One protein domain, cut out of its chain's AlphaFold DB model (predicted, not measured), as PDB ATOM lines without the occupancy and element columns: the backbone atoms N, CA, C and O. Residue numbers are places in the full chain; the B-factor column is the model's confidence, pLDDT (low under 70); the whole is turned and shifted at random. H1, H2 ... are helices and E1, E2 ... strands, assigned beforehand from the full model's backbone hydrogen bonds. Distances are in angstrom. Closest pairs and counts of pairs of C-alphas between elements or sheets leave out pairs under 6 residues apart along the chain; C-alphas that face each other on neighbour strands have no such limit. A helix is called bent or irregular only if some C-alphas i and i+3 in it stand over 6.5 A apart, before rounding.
ATOM      1  N   ALA A   3      35.994  54.492 -55.295       29.30
ATOM      2  CA  ALA A   3      34.629  54.460 -54.753       29.30
ATOM      3  C   ALA A   3      33.768  53.318 -55.337       29.30
ATOM      4  O   ALA A   3      33.044  52.655 -54.601       29.30
ATOM      5  N   LYS A   4      33.882  53.040 -56.648       28.89
ATOM      6  CA  LYS A   4      33.041  52.031 -57.324       28.89
ATOM      7  C   LYS A   4      33.342  50.585 -56.905       28.89
ATOM      8  O   LYS A   4      32.449  49.746 -56.965       28.89
ATOM      9  N   SER A   5      34.568  50.303 -56.454       30.81
ATOM     10  CA  SER A   5      34.974  48.952 -56.036       30.81
ATOM     11  C   SER A   5      34.336  48.527 -54.711       30.81
ATOM     12  O   SER A   5      34.048  47.347 -54.532       30.81
ATOM     13  N   ALA A   6      34.105  49.476 -53.797       31.45
ATOM     14  CA  ALA A   6      33.451  49.221 -52.514       31.45
ATOM     15  C   ALA A   6      31.938  48.988 -52.672       31.45
ATOM     16  O   ALA A   6      31.350  48.187 -51.952       31.45
ATOM     17  N   THR A   7      31.298  49.646 -53.645       34.31
ATOM     18  CA  THR A   7      29.877  49.419 -53.943       34.31
ATOM     19  C   THR A   7      29.629  48.072 -54.625       34.31
ATOM     20  O   THR A   7      28.658  47.405 -54.285       34.31
ATOM     21  N   SER A   8      30.514  47.624 -55.527       36.41
ATOM     22  CA  SER A   8      30.370  46.320 -56.199       36.41
ATOM     23  C   SER A   8      30.624  45.122 -55.279       36.41
ATOM     24  O   SER A   8      30.050  44.052 -55.484       36.41
ATOM     25  N   SER A   9      31.466  45.268 -54.250       36.22
ATOM     26  CA  SER A   9      31.612  44.222 -53.235       36.22
ATOM     27  C   SER A   9      30.376  44.135 -52.337       36.22
ATOM     28  O   SER A   9      29.972  43.024 -52.009       36.22
ATOM     29  N   LEU A  10      29.716  45.256 -52.017       36.62
ATOM     30  CA  LEU A  10      28.488  45.253 -51.211       36.62
ATOM     31  C   LEU A  10      27.329  44.510 -51.902       36.62
ATOM     32  O   LEU A  10      26.713  43.645 -51.286       36.62
ATOM     33  N   THR A  11      27.091  44.761 -53.196       40.12
ATOM     34  CA  THR A  11      26.061  44.041 -53.974       40.12
ATOM     35  C   THR A  11      26.361  42.546 -54.114       40.12
ATOM     36  O   THR A  11      25.449  41.732 -54.199       40.12
ATOM     37  N   THR A  12      27.637  42.145 -54.065       46.22
ATOM     38  CA  THR A  12      28.038  40.725 -54.124       46.22
ATOM     39  C   THR A  12      27.666  39.944 -52.848       46.22
ATOM     40  O   THR A  12      27.610  38.715 -52.879       46.22
ATOM     41  N   PHE A  13      27.384  40.620 -51.726       43.75
ATOM     42  CA  PHE A  13      27.004  39.968 -50.463       43.75
ATOM     43  C   PHE A  13      25.499  39.711 -50.294       43.75
ATOM     44  O   PHE A  13      25.136  38.923 -49.423       43.75
ATOM     45  N   GLN A  14      24.623  40.322 -51.099       46.47
ATOM     46  CA  GLN A  14      23.168  40.206 -50.907       46.47
ATOM     47  C   GLN A  14      22.686  38.754 -51.084       46.47
ATOM     48  O   GLN A  14      22.012  38.216 -50.207       46.47
ATOM     49  N   ASN A  15      23.198  38.053 -52.101       53.25
ATOM     50  CA  ASN A  15      22.868  36.652 -52.403       53.25
ATOM     51  C   ASN A  15      23.391  35.632 -51.360       53.25
ATOM     52  O   ASN A  15      23.330  34.422 -51.592       53.25
ATOM     53  N   LEU A  16      23.941  36.092 -50.230       57.78
ATOM     54  CA  LEU A  16      24.443  35.263 -49.134       57.78
ATOM     55  C   LEU A  16      23.518  35.235 -47.908       57.78
ATOM     56  O   LEU A  16      23.693  34.365 -47.055       57.78
ATOM     57  N   ILE A  17      22.555  36.153 -47.802       67.25
ATOM     58  CA  ILE A  17      21.776  36.390 -46.579       67.25
ATOM     59  C   ILE A  17      20.367  35.794 -46.718       67.25
ATOM     60  O   ILE A  17      19.720  35.939 -47.748       67.25
ATOM     61  N   LEU A  18      19.890  35.125 -45.663       72.75
ATOM     62  CA  LEU A  18      18.487  34.727 -45.508       72.75
ATOM     63  C   LEU A  18      17.808  35.705 -44.550       72.75
ATOM     64  O   LEU A  18      18.320  35.927 -43.450       72.75
ATOM     65  N   ILE A  19      16.667  36.267 -44.949       76.38
ATOM     66  CA  ILE A  19      15.941  37.263 -44.152       76.38
ATOM     67  C   ILE A  19      14.703  36.621 -43.523       76.38
ATOM     68  O   ILE A  19      13.898  35.971 -44.191       76.38
ATOM     69  N   LEU A  20      14.569  36.817 -42.209       77.06
ATOM     70  CA  LEU A  20      13.441  36.374 -41.395       77.06
ATOM     71  C   LEU A  20      12.604  37.596 -41.004       77.06
ATOM     72  O   LEU A  20      12.916  38.276 -40.027       77.06
ATOM     73  N   ALA A  21      11.557  37.890 -41.771       75.81
ATOM     74  CA  ALA A  21      10.645  38.986 -41.468       75.81
ATOM     75  C   ALA A  21       9.597  38.515 -40.449       75.81
ATOM     76  O   ALA A  21       8.851  37.576 -40.715       75.81
ATOM     77  N   VAL A  22       9.520  39.161 -39.285       76.75
ATOM     78  CA  VAL A  22       8.518  38.858 -38.248       76.75
ATOM     79  C   VAL A  22       7.561  40.039 -38.125       76.75
ATOM     80  O   VAL A  22       7.995  41.190 -38.096       76.75
ATOM     81  N   SER A  23       6.253  39.784 -38.079       69.75
ATOM     82  CA  SER A  23       5.227  40.829 -37.960       69.75
ATOM     83  C   SER A  23       3.987  40.291 -37.233       69.75
ATOM     84  O   SER A  23       3.506  39.217 -37.592       69.75
ATOM     85  N   PRO A  24       3.451  40.974 -36.207       70.19
ATOM     86  CA  PRO A  24       2.250  40.519 -35.503       70.19
ATOM     87  C   PRO A  24       0.993  40.730 -36.364       70.19
ATOM     88  O   PRO A  24       0.910  41.725 -37.082       70.19
ATOM     89  N   ALA A  25       0.003  39.828 -36.305       66.38
ATOM     90  CA  ALA A  25      -1.173  39.925 -37.180       66.38
ATOM     91  C   ALA A  25      -2.149  41.054 -36.821       66.38
ATOM     92  O   ALA A  25      -2.925  41.479 -37.672       66.38
ATOM     93  N   ASN A  26      -2.088  41.560 -35.589       63.50
ATOM     94  CA  ASN A  26      -2.932  42.654 -35.103       63.50
ATOM     95  C   ASN A  26      -2.424  44.061 -35.488       63.50
ATOM     96  O   ASN A  26      -3.011  45.058 -35.066       63.50
ATOM     97  N   VAL A  27      -1.347  44.160 -36.278       57.06
ATOM     98  CA  VAL A  27      -0.836  45.421 -36.832       57.06
ATOM     99  C   VAL A  27      -1.021  45.428 -38.348       57.06
ATOM    100  O   VAL A  27      -0.555  44.537 -39.052       57.06
ATOM    101  N   ASP A  28      -1.664  46.479 -38.856       50.19
ATOM    102  CA  ASP A  28      -1.821  46.725 -40.291       50.19
ATOM    103  C   ASP A  28      -0.449  46.794 -40.998       50.19
ATOM    104  O   ASP A  28       0.328  47.734 -40.798       50.19
ATOM    105  N   PHE A  29      -0.178  45.864 -41.924       53.75
ATOM    106  CA  PHE A  29       0.985  45.924 -42.833       53.75
ATOM    107  C   PHE A  29       1.012  47.201 -43.707       53.75
ATOM    108  O   PHE A  29       2.029  47.524 -44.330       53.75
ATOM    109  N   ALA A  30      -0.095  47.949 -43.742       45.47
ATOM    110  CA  ALA A  30      -0.275  49.187 -44.494       45.47
ATOM    111  C   ALA A  30       0.605  50.367 -44.027       45.47
ATOM    112  O   ALA A  30       0.623  51.395 -44.703       45.47
ATOM    113  N   ASN A  31       1.342  50.245 -42.912       48.69
ATOM    114  CA  ASN A  31       2.245  51.303 -42.435       48.69
ATOM    115  C   ASN A  31       3.616  51.336 -43.153       48.69
ATOM    116  O   ASN A  31       4.476  52.146 -42.812       48.69
ATOM    117  N   SER A  32       3.819  50.493 -44.175       43.28
ATOM    118  CA  SER A  32       4.794  50.762 -45.240       43.28
ATOM    119  C   SER A  32       4.069  51.313 -46.473       43.28
ATOM    120  O   SER A  32       3.031  50.786 -46.879       43.28
ATOM    121  N   GLU A  33       4.625  52.357 -47.101       44.44
ATOM    122  CA  GLU A  33       4.050  53.017 -48.293       44.44
ATOM    123  C   GLU A  33       3.688  52.027 -49.422       44.44
ATOM    124  O   GLU A  33       2.752  52.269 -50.186       44.44
ATOM    125  N   SER A  34       4.407  50.902 -49.490       44.00
ATOM    126  CA  SER A  34       4.335  49.868 -50.523       44.00
ATOM    127  C   SER A  34       3.042  49.036 -50.548       44.00
ATOM    128  O   SER A  34       2.743  48.460 -51.592       44.00
ATOM    129  N   LEU A  35       2.285  48.918 -49.443       52.12
ATOM    130  CA  LEU A  35       1.175  47.943 -49.316       52.12
ATOM    131  C   LEU A  35      -0.171  48.532 -48.831       52.12
ATOM    132  O   LEU A  35      -0.956  47.882 -48.141       52.12
ATOM    133  N   LYS A  36      -0.525  49.741 -49.286       44.91
ATOM    134  CA  LYS A  36      -1.816  50.414 -48.985       44.91
ATOM    135  C   LYS A  36      -3.096  49.682 -49.453       44.91
ATOM    136  O   LYS A  36      -4.194  50.192 -49.226       44.91
ATOM    137  N   LEU A  37      -2.986  48.517 -50.101       43.00
ATOM    138  CA  LEU A  37      -4.113  47.764 -50.671       43.00
ATOM    139  C   LEU A  37      -4.695  46.686 -49.731       43.00
ATOM    140  O   LEU A  37      -5.814  46.238 -49.954       43.00
ATOM    141  N   ALA A  38      -3.997  46.301 -48.656       40.03
ATOM    142  CA  ALA A  38      -4.389  45.191 -47.770       40.03
ATOM    143  C   ALA A  38      -5.537  45.506 -46.775       40.03
ATOM    144  O   ALA A  38      -5.702  44.815 -45.773       40.03
ATOM    145  N   ARG A  39      -6.359  46.537 -47.031       41.72
ATOM    146  CA  ARG A  39      -7.353  47.098 -46.083       41.72
ATOM    147  C   ARG A  39      -8.623  46.245 -45.881       41.72
ATOM    148  O   ARG A  39      -9.678  46.790 -45.565       41.72
ATOM    149  N   SER A  40      -8.546  44.929 -46.081       43.44
ATOM    150  CA  SER A  40      -9.679  43.993 -45.993       43.44
ATOM    151  C   SER A  40      -9.385  42.739 -45.155       43.44
ATOM    152  O   SER A  40      -9.778  41.634 -45.516       43.44
ATOM    153  N   GLY A  41      -8.722  42.925 -44.009       51.62
ATOM    154  CA  GLY A  41      -9.083  42.266 -42.742       51.62
ATOM    155  C   GLY A  41      -8.786  40.775 -42.529       51.62
ATOM    156  O   GLY A  41      -8.892  40.321 -41.396       51.62
ATOM    157  N   ASN A  42      -8.398  40.005 -43.547       62.47
ATOM    158  CA  ASN A  42      -8.216  38.555 -43.414       62.47
ATOM    159  C   ASN A  42      -6.740  38.132 -43.374       62.47
ATOM    160  O   ASN A  42      -6.093  37.935 -44.404       62.47
ATOM    161  N   ALA A  43      -6.251  37.837 -42.169       68.25
ATOM    162  CA  ALA A  43      -4.985  37.139 -41.918       68.25
ATOM    163  C   ALA A  43      -4.787  35.866 -42.776       68.25
ATOM    164  O   ALA A  43      -3.673  35.539 -43.192       68.25
ATOM    165  N   PHE A  44      -5.883  35.158 -43.070       74.62
ATOM    166  CA  PHE A  44      -5.903  33.956 -43.904       74.62
ATOM    167  C   PHE A  44      -5.426  34.196 -45.348       74.62
ATOM    168  O   PHE A  44      -4.736  33.341 -45.906       74.62
ATOM    169  N   ASP A  45      -5.744  35.346 -45.945       74.38
ATOM    170  CA  ASP A  45      -5.419  35.638 -47.349       74.38
ATOM    171  C   ASP A  45      -3.927  35.988 -47.520       74.38
ATOM    172  O   ASP A  45      -3.321  35.689 -48.554       74.38
ATOM    173  N   ILE A  46      -3.304  36.534 -46.467       75.94
ATOM    174  CA  ILE A  46      -1.850  36.732 -46.370       75.94
ATOM    175  C   ILE A  46      -1.149  35.373 -46.222       75.94
ATOM    176  O   ILE A  46      -0.283  35.044 -47.029       75.94
ATOM    177  N   LEU A  47      -1.574  34.537 -45.263       75.81
ATOM    178  CA  LEU A  47      -1.020  33.186 -45.064       75.81
ATOM    179  C   LEU A  47      -1.195  32.263 -46.281       75.81
ATOM    180  O   LEU A  47      -0.387  31.361 -46.499       75.81
ATOM    181  N   SER A  48      -2.233  32.491 -47.086       75.94
ATOM    182  CA  SER A  48      -2.481  31.763 -48.336       75.94
ATOM    183  C   SER A  48      -1.673  32.296 -49.530       75.94
ATOM    184  O   SER A  48      -1.740  31.713 -50.609       75.94
ATOM    185  N   GLY A  49      -0.909  33.384 -49.359       71.75
ATOM    186  CA  GLY A  49      -0.105  34.013 -50.413       71.75
ATOM    187  C   GLY A  49      -0.918  34.779 -51.465       71.75
ATOM    188  O   GLY A  49      -0.378  35.114 -52.516       71.75
ATOM    189  N   LEU A  50      -2.203  35.051 -51.203       71.31
ATOM    190  CA  LEU A  50      -3.118  35.703 -52.150       71.31
ATOM    191  C   LEU A  50      -2.921  37.225 -52.200       71.31
ATOM    192  O   LEU A  50      -3.146  37.839 -53.239       71.31
ATOM    193  N   VAL A  51      -2.491  37.830 -51.086       66.62
ATOM    194  CA  VAL A  51      -2.248  39.282 -50.976       66.62
ATOM    195  C   VAL A  51      -0.842  39.671 -51.449       66.62
ATOM    196  O   VAL A  51      -0.671  40.721 -52.065       66.62
ATOM    197  N   TYR A  52       0.170  38.842 -51.169       65.62
ATOM    198  CA  TYR A  52       1.563  39.098 -51.548       65.62
ATOM    199  C   TYR A  52       2.344  37.776 -51.720       65.62
ATOM    200  O   TYR A  52       2.469  37.021 -50.752       65.62
ATOM    201  N   PRO A  53       2.872  37.453 -52.915       70.19
ATOM    202  CA  PRO A  53       3.554  36.181 -53.160       70.19
ATOM    203  C   PRO A  53       5.061  36.245 -52.833       70.19
ATOM    204  O   PRO A  53       5.877  36.596 -53.683       70.19
ATOM    205  N   LEU A  54       5.446  35.853 -51.613       75.50
ATOM    206  CA  LEU A  54       6.853  35.606 -51.243       75.50
ATOM    207  C   LEU A  54       7.387  34.301 -51.860       75.50
ATOM    208  O   LEU A  54       6.680  33.292 -51.868       75.50
ATOM    209  N   LYS A  55       8.670  34.273 -52.265       72.94
ATOM    210  CA  LYS A  55       9.338  33.073 -52.827       72.94
ATOM    211  C   LYS A  55       9.291  31.857 -51.893       72.94
ATOM    212  O   LYS A  55       9.195  30.725 -52.362       72.94
ATOM    213  N   LEU A  56       9.384  32.091 -50.582       77.00
ATOM    214  CA  LEU A  56       9.369  31.058 -49.536       77.00
ATOM    215  C   LEU A  56       8.057  31.044 -48.721       77.00
ATOM    216  O   LEU A  56       7.880  30.176 -47.867       77.00
ATOM    217  N   GLY A  57       7.126  31.958 -49.016       83.50
ATOM    218  CA  GLY A  57       5.815  32.064 -48.372       83.50
ATOM    219  C   GLY A  57       5.813  32.676 -46.962       83.50
ATOM    220  O   GLY A  57       6.811  33.204 -46.470       83.50
ATOM    221  N   PHE A  58       4.645  32.590 -46.322       84.31
ATOM    222  CA  PHE A  58       4.403  32.995 -44.937       84.31
ATOM    223  C   PHE A  58       4.094  31.779 -44.057       84.31
ATOM    224  O   PHE A  58       3.488  30.808 -44.512       84.31
ATOM    225  N   ILE A  59       4.466  31.861 -42.781       87.06
ATOM    226  CA  ILE A  59       4.153  30.875 -41.744       87.06
ATOM    227  C   ILE A  59       3.579  31.628 -40.538       87.06
ATOM    228  O   ILE A  59       4.230  32.507 -39.980       87.06
ATOM    229  N   GLY A  60       2.354  31.297 -40.140       87.94
ATOM    230  CA  GLY A  60       1.715  31.800 -38.926       87.94
ATOM    231  C   GLY A  60       2.111  30.970 -37.708       87.94
ATOM    232  O   GLY A  60       2.246  29.750 -37.794       87.94
ATOM    233  N   ILE A  61       2.289  31.633 -36.570       89.25
ATOM    234  CA  ILE A  61       2.721  31.079 -35.278       89.25
ATOM    235  C   ILE A  61       1.826  31.648 -34.176       89.25
ATOM    236  O   ILE A  61       1.314  32.753 -34.328       89.25
ATOM    237  N   VAL A  62       1.649  30.934 -33.063       88.25
ATOM    238  CA  VAL A  62       1.018  31.504 -31.858       88.25
ATOM    239  C   VAL A  62       2.038  31.501 -30.727       88.25
ATOM    240  O   VAL A  62       2.566  30.457 -30.351       88.25
ATOM    241  N   ASN A  63       2.339  32.691 -30.211       87.38
ATOM    242  CA  ASN A  63       3.287  32.893 -29.117       87.38
ATOM    243  C   ASN A  63       2.575  32.847 -27.755       87.38
ATOM    244  O   ASN A  63       1.359  32.986 -27.674       87.38
ATOM    245  N   ARG A  64       3.339  32.700 -26.664       89.25
ATOM    246  CA  ARG A  64       2.803  32.857 -25.301       89.25
ATOM    247  C   ARG A  64       2.326  34.295 -25.079       89.25
ATOM    248  O   ARG A  64       3.088  35.234 -25.311       89.25
ATOM    249  N   SER A  65       1.110  34.445 -24.560       87.50
ATOM    250  CA  SER A  65       0.562  35.736 -24.137       87.50
ATOM    251  C   SER A  65       1.351  36.335 -22.962       87.50
ATOM    252  O   SER A  65       2.069  35.637 -22.239       87.50
ATOM    253  N   GLN A  66       1.168  37.630 -22.682       86.06
ATOM    254  CA  GLN A  66       1.756  38.249 -21.482       86.06
ATOM    255  C   GLN A  66       1.261  37.587 -20.180       86.06
ATOM    256  O   GLN A  66       1.964  37.603 -19.170       86.06
ATOM    257  N   GLN A  67       0.069  36.980 -20.191       86.62
ATOM    258  CA  GLN A  67      -0.454  36.236 -19.047       86.62
ATOM    259  C   GLN A  67       0.227  34.867 -18.905       86.62
ATOM    260  O   GLN A  67       0.604  34.512 -17.793       86.62
ATOM    261  N   ASP A  68       0.465  34.161 -20.016       89.50
ATOM    262  CA  ASP A  68       1.206  32.889 -20.054       89.50
ATOM    263  C   ASP A  68       2.671  33.048 -19.608       89.50
ATOM    264  O   ASP A  68       3.244  32.144 -18.997       89.50
ATOM    265  N   ILE A  69       3.284  34.201 -19.902       90.69
ATOM    266  CA  ILE A  69       4.614  34.571 -19.396       90.69
ATOM    267  C   ILE A  69       4.558  34.786 -17.877       90.69
ATOM    268  O   ILE A  69       5.374  34.223 -17.150       90.69
ATOM    269  N   ASN A  70       3.572  35.544 -17.388       91.88
ATOM    270  CA  ASN A  70       3.408  35.838 -15.961       91.88
ATOM    271  C   ASN A  70       3.010  34.609 -15.117       91.88
ATOM    272  O   ASN A  70       3.149  34.650 -13.896       91.88
ATOM    273  N   SER A  71       2.500  33.541 -15.739       92.38
ATOM    274  CA  SER A  71       2.189  32.257 -15.096       92.38
ATOM    275  C   SER A  71       3.250  31.173 -15.336       92.38
ATOM    276  O   SER A  71       2.980  30.007 -15.065       92.38
ATOM    277  N   GLU A  72       4.410  31.532 -15.900       92.19
ATOM    278  CA  GLU A  72       5.536  30.632 -16.211       92.19
ATOM    279  C   GLU A  72       5.154  29.381 -17.037       92.19
ATOM    280  O   GLU A  72       5.752  28.313 -16.905       92.19
ATOM    281  N   LYS A  73       4.167  29.508 -17.937       92.88
ATOM    282  CA  LYS A  73       3.646  28.401 -18.756       92.88
ATOM    283  C   LYS A  73       4.753  27.727 -19.570       92.88
ATOM    284  O   LYS A  73       5.505  28.413 -20.275       92.88
ATOM    285  N   SER A  74       4.823  26.393 -19.516       94.38
ATOM    286  CA  SER A  74       5.868  25.614 -20.190       94.38
ATOM    287  C   SER A  74       5.856  25.816 -21.708       94.38
ATOM    288  O   SER A  74       4.809  26.032 -22.324       94.38
ATOM    289  N   MET A  75       7.029  25.695 -22.333       90.25
ATOM    290  CA  MET A  75       7.151  25.750 -23.790       90.25
ATOM    291  C   MET A  75       6.438  24.568 -24.461       90.25
ATOM    292  O   MET A  75       5.809  24.751 -25.498       90.25
ATOM    293  N   ASP A  76       6.462  23.377 -23.854       93.56
ATOM    294  CA  ASP A  76       5.728  22.207 -24.359       93.56
ATOM    295  C   ASP A  76       4.205  22.376 -24.261       93.56
ATOM    296  O   ASP A  76       3.469  21.821 -25.077       93.56
ATOM    297  N   ASP A  77       3.720  23.168 -23.303       93.25
ATOM    298  CA  ASP A  77       2.298  23.493 -23.167       93.25
ATOM    299  C   ASP A  77       1.895  24.505 -24.240       93.25
ATOM    300  O   ASP A  77       0.985  24.246 -25.020       93.25
ATOM    301  N   ALA A  78       2.656  25.594 -24.388       91.38
ATOM    302  CA  ALA A  78       2.451  26.571 -25.459       91.38
ATOM    303  C   ALA A  78       2.501  25.929 -26.864       91.38
ATOM    304  O   ALA A  78       1.668  26.229 -27.717       91.38
ATOM    305  N   LEU A  79       3.419  24.984 -27.098       92.44
ATOM    306  CA  LEU A  79       3.515  24.230 -28.351       92.44
ATOM    307  C   LEU A  79       2.385  23.207 -28.546       92.44
ATOM    308  O   LEU A  79       2.182  22.750 -29.679       92.44
ATOM    309  N   ARG A  80       1.676  22.790 -27.490       92.62
ATOM    310  CA  ARG A  80       0.443  21.994 -27.598       92.62
ATOM    311  C   ARG A  80      -0.738  22.897 -27.931       92.62
ATOM    312  O   ARG A  80      -1.408  22.624 -28.924       92.62
ATOM    313  N   ASP A  81      -0.894  23.999 -27.208       91.81
ATOM    314  CA  ASP A  81      -1.963  24.980 -27.401       91.81
ATOM    315  C   ASP A  81      -1.914  25.610 -28.805       91.81
ATOM    316  O   ASP A  81      -2.935  25.657 -29.482       91.81
ATOM    317  N   GLU A  82      -0.730  25.974 -29.317       93.81
ATOM    318  CA  GLU A  82      -0.528  26.400 -30.716       93.81
ATOM    319  C   GLU A  82      -1.034  25.335 -31.708       93.81
ATOM    320  O   GLU A  82      -1.729  25.631 -32.685       93.81
ATOM    321  N   THR A  83      -0.699  24.066 -31.450       92.06
ATOM    322  CA  THR A  83      -1.089  22.940 -32.311       92.06
ATOM    323  C   THR A  83      -2.598  22.679 -32.256       92.06
ATOM    324  O   THR A  83      -3.159  22.163 -33.224       92.06
ATOM    325  N   GLU A  84      -3.260  23.000 -31.145       92.88
ATOM    326  CA  GLU A  84      -4.708  22.877 -30.989       92.88
ATOM    327  C   GLU A  84      -5.455  24.075 -31.589       92.88
ATOM    328  O   GLU A  84      -6.394  23.869 -32.361       92.88
ATOM    329  N   PHE A  85      -4.983  25.304 -31.354       91.31
ATOM    330  CA  PHE A  85      -5.498  26.531 -31.967       91.31
ATOM    331  C   PHE A  85      -5.608  26.384 -33.485       91.31
ATOM    332  O   PHE A  85      -6.702  26.488 -34.036       91.31
ATOM    333  N   PHE A  86      -4.513  26.037 -34.173       91.38
ATOM    334  CA  PHE A  86      -4.541  25.918 -35.633       91.38
ATOM    335  C   PHE A  86      -5.477  24.808 -36.140       91.38
ATOM    336  O   PHE A  86      -6.004  24.935 -37.241       91.38
ATOM    337  N   LYS A  87      -5.724  23.741 -35.365       91.69
ATOM    338  CA  LYS A  87      -6.666  22.664 -35.736       91.69
ATOM    339  C   LYS A  87      -8.127  23.046 -35.517       91.69
ATOM    340  O   LYS A  87      -8.975  22.667 -36.327       91.69
ATOM    341  N   ASN A  88      -8.414  23.744 -34.423       91.94
ATOM    342  CA  ASN A  88      -9.773  24.042 -33.982       91.94
ATOM    343  C   ASN A  88     -10.298  25.363 -34.573       91.94
ATOM    344  O   ASN A  88     -11.506  25.500 -34.758       91.94
ATOM    345  N   HIS A  89      -9.419  26.315 -34.907       87.81
ATOM    346  CA  HIS A  89      -9.811  27.630 -35.417       87.81
ATOM    347  C   HIS A  89     -10.448  27.538 -36.821       87.81
ATOM    348  O   HIS A  89      -9.807  27.027 -37.749       87.81
ATOM    349  N   PRO A  90     -11.676  28.061 -37.032       86.56
ATOM    350  CA  PRO A  90     -12.452  27.815 -38.250       86.56
ATOM    351  C   PRO A  90     -11.779  28.346 -39.522       86.56
ATOM    352  O   PRO A  90     -11.850  27.687 -40.557       86.56
ATOM    353  N   ALA A  91     -11.076  29.481 -39.448       82.94
ATOM    354  CA  ALA A  91     -10.360  30.040 -40.595       82.94
ATOM    355  C   ALA A  91      -9.043  29.302 -40.912       82.94
ATOM    356  O   ALA A  91      -8.640  29.231 -42.069       82.94
ATOM    357  N   TYR A  92      -8.354  28.738 -39.909       84.88
ATOM    358  CA  TYR A  92      -6.977  28.244 -40.084       84.88
ATOM    359  C   TYR A  92      -6.855  26.721 -40.194       84.88
ATOM    360  O   TYR A  92      -5.844  26.234 -40.702       84.88
ATOM    361  N   ARG A  93      -7.893  25.960 -39.822       88.56
ATOM    362  CA  ARG A  93      -7.927  24.486 -39.874       88.56
ATOM    363  C   ARG A  93      -7.428  23.887 -41.195       88.56
ATOM    364  O   ARG A  93      -6.713  22.886 -41.183       88.56
ATOM    365  N   ASN A  94      -7.752  24.510 -42.327       88.38
ATOM    366  CA  ASN A  94      -7.349  24.036 -43.657       88.38
ATOM    367  C   ASN A  94      -5.838  24.204 -43.925       88.38
ATOM    368  O   ASN A  94      -5.234  23.390 -44.626       88.38
ATOM    369  N   ILE A  95      -5.210  25.223 -43.331       88.00
ATOM    370  CA  ILE A  95      -3.779  25.539 -43.477       88.00
ATOM    371  C   ILE A  95      -2.934  25.104 -42.267       88.00
ATOM    372  O   ILE A  95      -1.715  25.254 -42.295       88.00
ATOM    373  N   ALA A  96      -3.536  24.499 -41.238       88.88
ATOM    374  CA  ALA A  96      -2.880  24.077 -39.993       88.88
ATOM    375  C   ALA A  96      -1.610  23.221 -40.186       88.88
ATOM    376  O   ALA A  96      -0.698  23.258 -39.370       88.88
ATOM    377  N   HIS A  97      -1.526  22.473 -41.289       89.56
ATOM    378  CA  HIS A  97      -0.379  21.627 -41.637       89.56
ATOM    379  C   HIS A  97       0.843  22.395 -42.195       89.56
ATOM    380  O   HIS A  97       1.893  21.786 -42.397       89.56
ATOM    381  N   LYS A  98       0.709  23.706 -42.453       88.69
ATOM    382  CA  LYS A  98       1.770  24.628 -42.911       88.69
ATOM    383  C   LYS A  98       2.076  25.746 -41.902       88.69
ATOM    384  O   LYS A  98       2.730  26.724 -42.247       88.69
ATOM    385  N   ASN A  99       1.556  25.639 -40.683       88.25
ATOM    386  CA  ASN A  99       1.637  26.678 -39.659       88.25
ATOM    387  C   ASN A  99       2.155  26.102 -38.332       88.25
ATOM    388  O   ASN A  99       2.289  24.886 -38.166       88.25
ATOM    389  N   GLY A 100       2.471  26.996 -37.404       90.81
ATOM    390  CA  GLY A 100       3.038  26.698 -36.098       90.81
ATOM    391  C   GLY A 100       4.563  26.572 -36.089       90.81
ATOM    392  O   GLY A 100       5.222  26.266 -37.088       90.81
ATOM    393  N   THR A 101       5.132  26.765 -34.905       92.06
ATOM    394  CA  THR A 101       6.566  26.789 -34.601       92.06
ATOM    395  C   THR A 101       7.274  25.511 -35.059       92.06
ATOM    396  O   THR A 101       8.393  25.556 -35.572       92.06
ATOM    397  N   LYS A 102       6.597  24.358 -34.962       91.44
ATOM    398  CA  LYS A 102       7.098  23.053 -35.439       91.44
ATOM    399  C   LYS A 102       7.285  23.012 -36.962       91.44
ATOM    400  O   LYS A 102       8.231  22.388 -37.441       91.44
ATOM    401  N   TYR A 103       6.409  23.677 -37.721       92.00
ATOM    402  CA  TYR A 103       6.551  23.803 -39.171       92.00
ATOM    403  C   TYR A 103       7.639  24.822 -39.526       92.00
ATOM    404  O   TYR A 103       8.509  24.501 -40.336       92.00
ATOM    405  N   LEU A 104       7.672  25.988 -38.858       90.62
ATOM    406  CA  LEU A 104       8.739  26.980 -39.048       90.62
ATOM    407  C   LEU A 104      10.127  26.363 -38.839       90.62
ATOM    408  O   LEU A 104      10.975  26.482 -39.716       90.62
ATOM    409  N   ALA A 105      10.361  25.671 -37.720       91.25
ATOM    410  CA  ALA A 105      11.666  25.088 -37.404       91.25
ATOM    411  C   ALA A 105      12.142  24.089 -38.478       91.25
ATOM    412  O   ALA A 105      13.318  24.081 -38.849       91.25
ATOM    413  N   LYS A 106      11.224  23.278 -39.025       93.06
ATOM    414  CA  LYS A 106      11.524  22.357 -40.129       93.06
ATOM    415  C   LYS A 106      11.854  23.110 -41.421       93.06
ATOM    416  O   LYS A 106      12.851  22.786 -42.067       93.06
ATOM    417  N   THR A 107      11.044  24.103 -41.784       90.19
ATOM    418  CA  THR A 107      11.211  24.882 -43.018       90.19
ATOM    419  C   THR A 107      12.480  25.732 -42.981       90.19
ATOM    420  O   THR A 107      13.257  25.679 -43.931       90.19
ATOM    421  N   LEU A 108      12.769  26.419 -41.870       89.81
ATOM    422  CA  LEU A 108      14.018  27.160 -41.660       89.81
ATOM    423  C   LEU A 108      15.247  26.271 -41.837       89.81
ATOM    424  O   LEU A 108      16.158  26.629 -42.578       89.81
ATOM    425  N   ASN A 109      15.265  25.098 -41.199       93.00
ATOM    426  CA  ASN A 109      16.384  24.164 -41.315       93.00
ATOM    427  C   ASN A 109      16.556  23.668 -42.764       93.00
ATOM    428  O   ASN A 109      17.670  23.625 -43.282       93.00
ATOM    429  N   GLN A 110      15.456  23.360 -43.460       91.75
ATOM    430  CA  GLN A 110      15.489  22.946 -44.864       91.75
ATOM    431  C   GLN A 110      16.008  24.057 -45.795       91.75
ATOM    432  O   GLN A 110      16.861  23.784 -46.641       91.75
ATOM    433  N   VAL A 111      15.534  25.297 -45.632       89.00
ATOM    434  CA  VAL A 111      15.975  26.464 -46.418       89.00
ATOM    435  C   VAL A 111      17.446  26.783 -46.140       89.00
ATOM    436  O   VAL A 111      18.223  26.938 -47.079       89.00
ATOM    437  N   LEU A 112      17.861  26.800 -44.870       88.25
ATOM    438  CA  LEU A 112      19.243  27.066 -44.466       88.25
ATOM    439  C   LEU A 112      20.217  26.017 -45.025       88.25
ATOM    440  O   LEU A 112      21.247  26.377 -45.592       88.25
ATOM    441  N   LEU A 113      19.888  24.725 -44.920       91.19
ATOM    442  CA  LEU A 113      20.724  23.646 -45.459       91.19
ATOM    443  C   LEU A 113      20.801  23.666 -46.993       91.19
ATOM    444  O   LEU A 113      21.854  23.344 -47.548       91.19
ATOM    445  N   ALA A 114      19.721  24.051 -47.680       88.75
ATOM    446  CA  ALA A 114      19.725  24.233 -49.129       88.75
ATOM    447  C   ALA A 114      20.609  25.422 -49.545       88.75
ATOM    448  O   ALA A 114      21.488  25.261 -50.390       88.75
ATOM    449  N   HIS A 115      20.439  26.578 -48.898       86.44
ATOM    450  CA  HIS A 115      21.207  27.799 -49.160       86.44
ATOM    451  C   HIS A 115      22.707  27.616 -48.894       86.44
ATOM    452  O   HIS A 115      23.530  27.950 -49.742       86.44
ATOM    453  N   ILE A 116      23.082  26.991 -47.770       88.81
ATOM    454  CA  ILE A 116      24.487  26.653 -47.482       88.81
ATOM    455  C   ILE A 116      25.053  25.731 -48.571       88.81
ATOM    456  O   ILE A 116      26.161  25.968 -49.051       88.81
ATOM    457  N   ARG A 117      24.312  24.696 -48.991       90.56
ATOM    458  CA  ARG A 117      24.769  23.761 -50.034       90.56
ATOM    459  C   ARG A 117      24.981  24.451 -51.386       90.56
ATOM    460  O   ARG A 117      25.926  24.090 -52.081       90.56
ATOM    461  N   ASP A 118      24.133  25.415 -51.730       87.94
ATOM    462  CA  ASP A 118      24.201  26.171 -52.982       87.94
ATOM    463  C   ASP A 118      25.343  27.205 -52.988       87.94
ATOM    464  O   ASP A 118      26.132  27.254 -53.931       87.94
ATOM    465  N   LYS A 119      25.499  27.999 -51.916       85.06
ATOM    466  CA  LYS A 119      26.482  29.101 -51.885       85.06
ATOM    467  C   LYS A 119      27.902  28.675 -51.491       85.06
ATOM    468  O   LYS A 119      28.862  29.325 -51.907       85.06
ATOM    469  N   LEU A 120      28.084  27.591 -50.728       88.62
ATOM    470  CA  LEU A 120      29.407  27.170 -50.229       88.62
ATOM    471  C   LEU A 120      30.463  26.896 -51.331       88.62
ATOM    472  O   LEU A 120      31.610  27.315 -51.140       88.62
ATOM    473  N   PRO A 121      30.158  26.231 -52.469       91.06
ATOM    474  CA  PRO A 121      31.151  25.977 -53.522       91.06
ATOM    475  C   PRO A 121      31.661  27.270 -54.173       91.06
ATOM    476  O   PRO A 121      32.860  27.429 -54.401       91.06
ATOM    477  N   ASP A 122      30.748  28.208 -54.413       86.12
ATOM    478  CA  ASP A 122      30.990  29.513 -55.027       86.12
ATOM    479  C   ASP A 122      31.760  30.458 -54.077       86.12
ATOM    480  O   ASP A 122      32.777  31.051 -54.451       86.12
ATOM    481  N   MET A 123      31.388  30.488 -52.791       86.69
ATOM    482  CA  MET A 123      32.180  31.144 -51.739       86.69
ATOM    483  C   MET A 123      33.614  30.602 -51.667       86.69
ATOM    484  O   MET A 123      34.562  31.383 -51.569       86.69
ATOM    485  N   LYS A 124      33.790  29.275 -51.738       87.44
ATOM    486  CA  LYS A 124      35.111  28.628 -51.721       87.44
ATOM    487  C   LYS A 124      35.944  29.007 -52.949       87.44
ATOM    488  O   LYS A 124      37.143  29.241 -52.809       87.44
ATOM    489  N   ALA A 125      35.328  29.097 -54.130       90.00
ATOM    490  CA  ALA A 125      35.994  29.568 -55.340       90.00
ATOM    491  C   ALA A 125      36.475  31.022 -55.182       90.00
ATOM    492  O   ALA A 125      37.673  31.276 -55.318       90.00
ATOM    493  N   ARG A 126      35.586  31.947 -54.782       87.38
ATOM    494  CA  ARG A 126      35.943  33.354 -54.516       87.38
ATOM    495  C   ARG A 126      37.067  33.501 -53.490       87.38
ATOM    496  O   ARG A 126      37.998  34.266 -53.727       87.38
ATOM    497  N   LEU A 127      37.006  32.770 -52.375       89.75
ATOM    498  CA  LEU A 127      38.023  32.840 -51.321       89.75
ATOM    499  C   LEU A 127      39.396  32.395 -51.841       89.75
ATOM    500  O   LEU A 127      40.385  33.077 -51.592       89.75
ATOM    501  N   ASN A 128      39.461  31.316 -52.629       90.81
ATOM    502  CA  ASN A 128      40.710  30.879 -53.257       90.81
ATOM    503  C   ASN A 128      41.268  31.920 -54.245       90.81
ATOM    504  O   ASN A 128      42.477  32.149 -54.258       90.81
ATOM    505  N   THR A 129      40.417  32.585 -55.034       92.25
ATOM    506  CA  THR A 129      40.842  33.676 -55.929       92.25
ATOM    507  C   THR A 129      41.389  34.873 -55.149       92.25
ATOM    508  O   THR A 129      42.478  35.349 -55.462       92.25
ATOM    509  N   LEU A 130      40.684  35.321 -54.104       88.69
ATOM    510  CA  LEU A 130      41.117  36.426 -53.239       88.69
ATOM    511  C   LEU A 130      42.425  36.097 -52.503       88.69
ATOM    512  O   LEU A 130      43.309  36.943 -52.412       88.69
ATOM    513  N   MET A 131      42.584  34.857 -52.032       87.25
ATOM    514  CA  MET A 131      43.823  34.373 -51.418       87.25
ATOM    515  C   MET A 131      44.987  34.358 -52.420       87.25
ATOM    516  O   MET A 131      46.092  34.766 -52.071       87.25
ATOM    517  N   GLY A 132      44.747  33.953 -53.671       88.75
ATOM    518  CA  GLY A 132      45.745  34.023 -54.744       88.75
ATOM    519  C   GLY A 132      46.162  35.460 -55.076       88.75
ATOM    520  O   GLY A 132      47.355  35.737 -55.192       88.75
ATOM    521  N   GLN A 133      45.200  36.384 -55.158       90.38
ATOM    522  CA  GLN A 133      45.452  37.813 -55.376       90.38
ATOM    523  C   GLN A 133      46.260  38.426 -54.223       90.38
ATOM    524  O   GLN A 133      47.303  39.027 -54.466       90.38
ATOM    525  N   ALA A 134      45.842  38.202 -52.974       83.00
ATOM    526  CA  ALA A 134      46.548  38.693 -51.792       83.00
ATOM    527  C   ALA A 134      47.961  38.093 -51.658       83.00
ATOM    528  O   ALA A 134      48.888  38.791 -51.255       83.00
ATOM    529  N   GLN A 135      48.164  36.826 -52.040       83.94
ATOM    530  CA  GLN A 135      49.496  36.215 -52.072       83.94
ATOM    531  C   GLN A 135      50.375  36.812 -53.181       83.94
ATOM    532  O   GLN A 135      51.570  37.009 -52.967       83.94
ATOM    533  N   GLN A 136      49.814  37.128 -54.353       85.19
ATOM    534  CA  GLN A 136      50.544  37.807 -55.427       85.19
ATOM    535  C   GLN A 136      50.933  39.240 -55.028       85.19
ATOM    536  O   GLN A 136      52.063  39.658 -55.286       85.19
ATOM    537  N   GLU A 137      50.038  39.968 -54.359       79.81
ATOM    538  CA  GLU A 137      50.314  41.296 -53.808       79.81
ATOM    539  C   GLU A 137      51.393  41.227 -52.714       79.81
ATOM    540  O   GLU A 137      52.381  41.957 -52.783       79.81
ATOM    541  N   LEU A 138      51.292  40.271 -51.781       75.19
ATOM    542  CA  LEU A 138      52.305  40.023 -50.749       75.19
ATOM    543  C   LEU A 138      53.686  39.731 -51.353       75.19
ATOM    544  O   LEU A 138      54.681  40.322 -50.934       75.19
ATOM    545  N   VAL A 507       1.130  35.485 -34.849       53.69
ATOM    546  CA  VAL A 507       2.268  36.246 -35.372       53.69
ATOM    547  C   VAL A 507       2.670  35.649 -36.715       53.69
ATOM    548  O   VAL A 507       2.781  34.430 -36.857       53.69
ATOM    549  N   PHE A 508       2.889  36.501 -37.710       50.25
ATOM    550  CA  PHE A 508       3.357  36.103 -39.028       50.25
ATOM    551  C   PHE A 508       4.880  36.085 -39.096       50.25
ATOM    552  O   PHE A 508       5.567  36.975 -38.588       50.25
ATOM    553  N   VAL A 509       5.396  35.088 -39.804       50.22
ATOM    554  CA  VAL A 509       6.799  34.968 -40.176       50.22
ATOM    555  C   VAL A 509       6.876  34.829 -41.694       50.22
ATOM    556  O   VAL A 509       6.477  33.811 -42.258       50.22
ATOM    557  N   GLY A 510       7.350  35.879 -42.359       47.62
ATOM    558  CA  GLY A 510       7.691  35.875 -43.776       47.62
ATOM    559  C   GLY A 510       9.134  35.427 -43.980       47.62
ATOM    560  O   GLY A 510      10.034  35.824 -43.236       47.62
ATOM    561  N   LEU A 511       9.355  34.602 -44.999       44.41
ATOM    562  CA  LEU A 511      10.685  34.204 -45.446       44.41
ATOM    563  C   LEU A 511      10.918  34.764 -46.848       44.41
ATOM    564  O   LEU A 511      10.070  34.587 -47.724       44.41
ATOM    565  N   ASP A 512      12.075  35.384 -47.079       42.72
ATOM    566  CA  ASP A 512      12.460  35.794 -48.429       42.72
ATOM    567  C   ASP A 512      13.941  35.551 -48.743       42.72
ATOM    568  O   ASP A 512      14.804  35.442 -47.866       42.72
TER     569      ASP A 512
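Overview. This is residues 3 to 138 and 507 to 512 of the 525 residues of an uncharacterized protein of Dendrothele bispora (strain CBS 962.96) (UniProt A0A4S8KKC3). What shape do these atoms make? A small sheet of three strands, E1, E3 and E2, makes the middle of an elongated shape; H5a, the first arm of a long bent helix, lies over one face and the little helix H2 over part of the other. Residues 3 to 14, with H1, and residues 124 to 138, in the second arm H5b, stick out at one end, while H3 and H4 lie at the opposite end. What is it built of? The printed part has 142 residues with five named helices and three strands, in the order H1 E1 H2 E2 H3 H4 H5 E3; it is mostly helix, and the sheet, order E1 - E3 - E2, is antiparallel. How compact is it? It is loose, with a radius of gyration of the C-alphas of 20.7 A and spans of 65 by 37 by 30 A.

Along the chain. What comes first? H1, residues 3 to 12, begins with C-alpha 3 at (34.629, 54.460, -54.753) and is 15.2 A long. E1, residues 19 to 24, measures 16.5 A, before H2, residues 43 to 47, and E2, residues 58 to 61. What follows E2? H3 is residues 66 to 70, and H4, residues 75 to 88, is 19.8 A long. H5, residues 101 to 138, was assigned as one helix by its hydrogen bonds but is bent: C-alphas 118 and 121 are 7.0 A apart, and its arms H5a, 101 to 118, and H5b, 121 to 138, measure 25.5 A each. What comes last? E3, residues 507 to 512, is 16.6 A long and ends with C-alpha 512 at (12.460, 35.794, -48.429).

Arrangement. How is the sheet paired? E1 and E3 are antiparallel at 158 degrees, with N 23 and O 508 within hydrogen-bond range at 2.9 A; E3 and E2 are antiparallel at 151 degrees, with N 59 and O 509 at 2.8 A. E1, H2 and E2 form a split strand-helix-strand unit, two strands running the same way with E3 between them, and its crossover is right-handed. What is on the sheet? H5a, at a height of 11.0 A, lies over E3 and E2 and runs along the strands, at 12 degrees to E3 on the local plane; its closest C-alphas to E2 are those of Thr 101 and Ile 61, 5.8 A. H2 is on the opposite face over E2, at a height of 8.5 A, and H4 only grazes the sheet with residues 79 to 86. How do the helices stand? H4 and H5a are close but not clearly touching, the C-alphas of Leu 79 and Thr 101 being 7.4 A apart, and are about perpendicular at 80 degrees; H5a and H5b stand at a steep tilt of 48 degrees. Every O i to N i+4 pair is within hydrogen-bond range in H2, H3 and H5b, against 5 of 6 in H1, 8 of 10 in H4 and 13 of 14 in H5a.

Size, cuts and confidence. How large is it, and where is it cut? The two C-alphas farthest apart, those of Pro 90 and Leu 138, are 67.1 A apart. Residues 139 to 506 are not printed, and C-alphas 138 and 507 are 52.5 A apart across the cut. Which links are long, and where is confidence low? The links E1 to H2 and H4 to H5 are long. The model's pLDDT is under 70 in 43 residues, among them 3 to 17, 25 to 43 and 507 to 512.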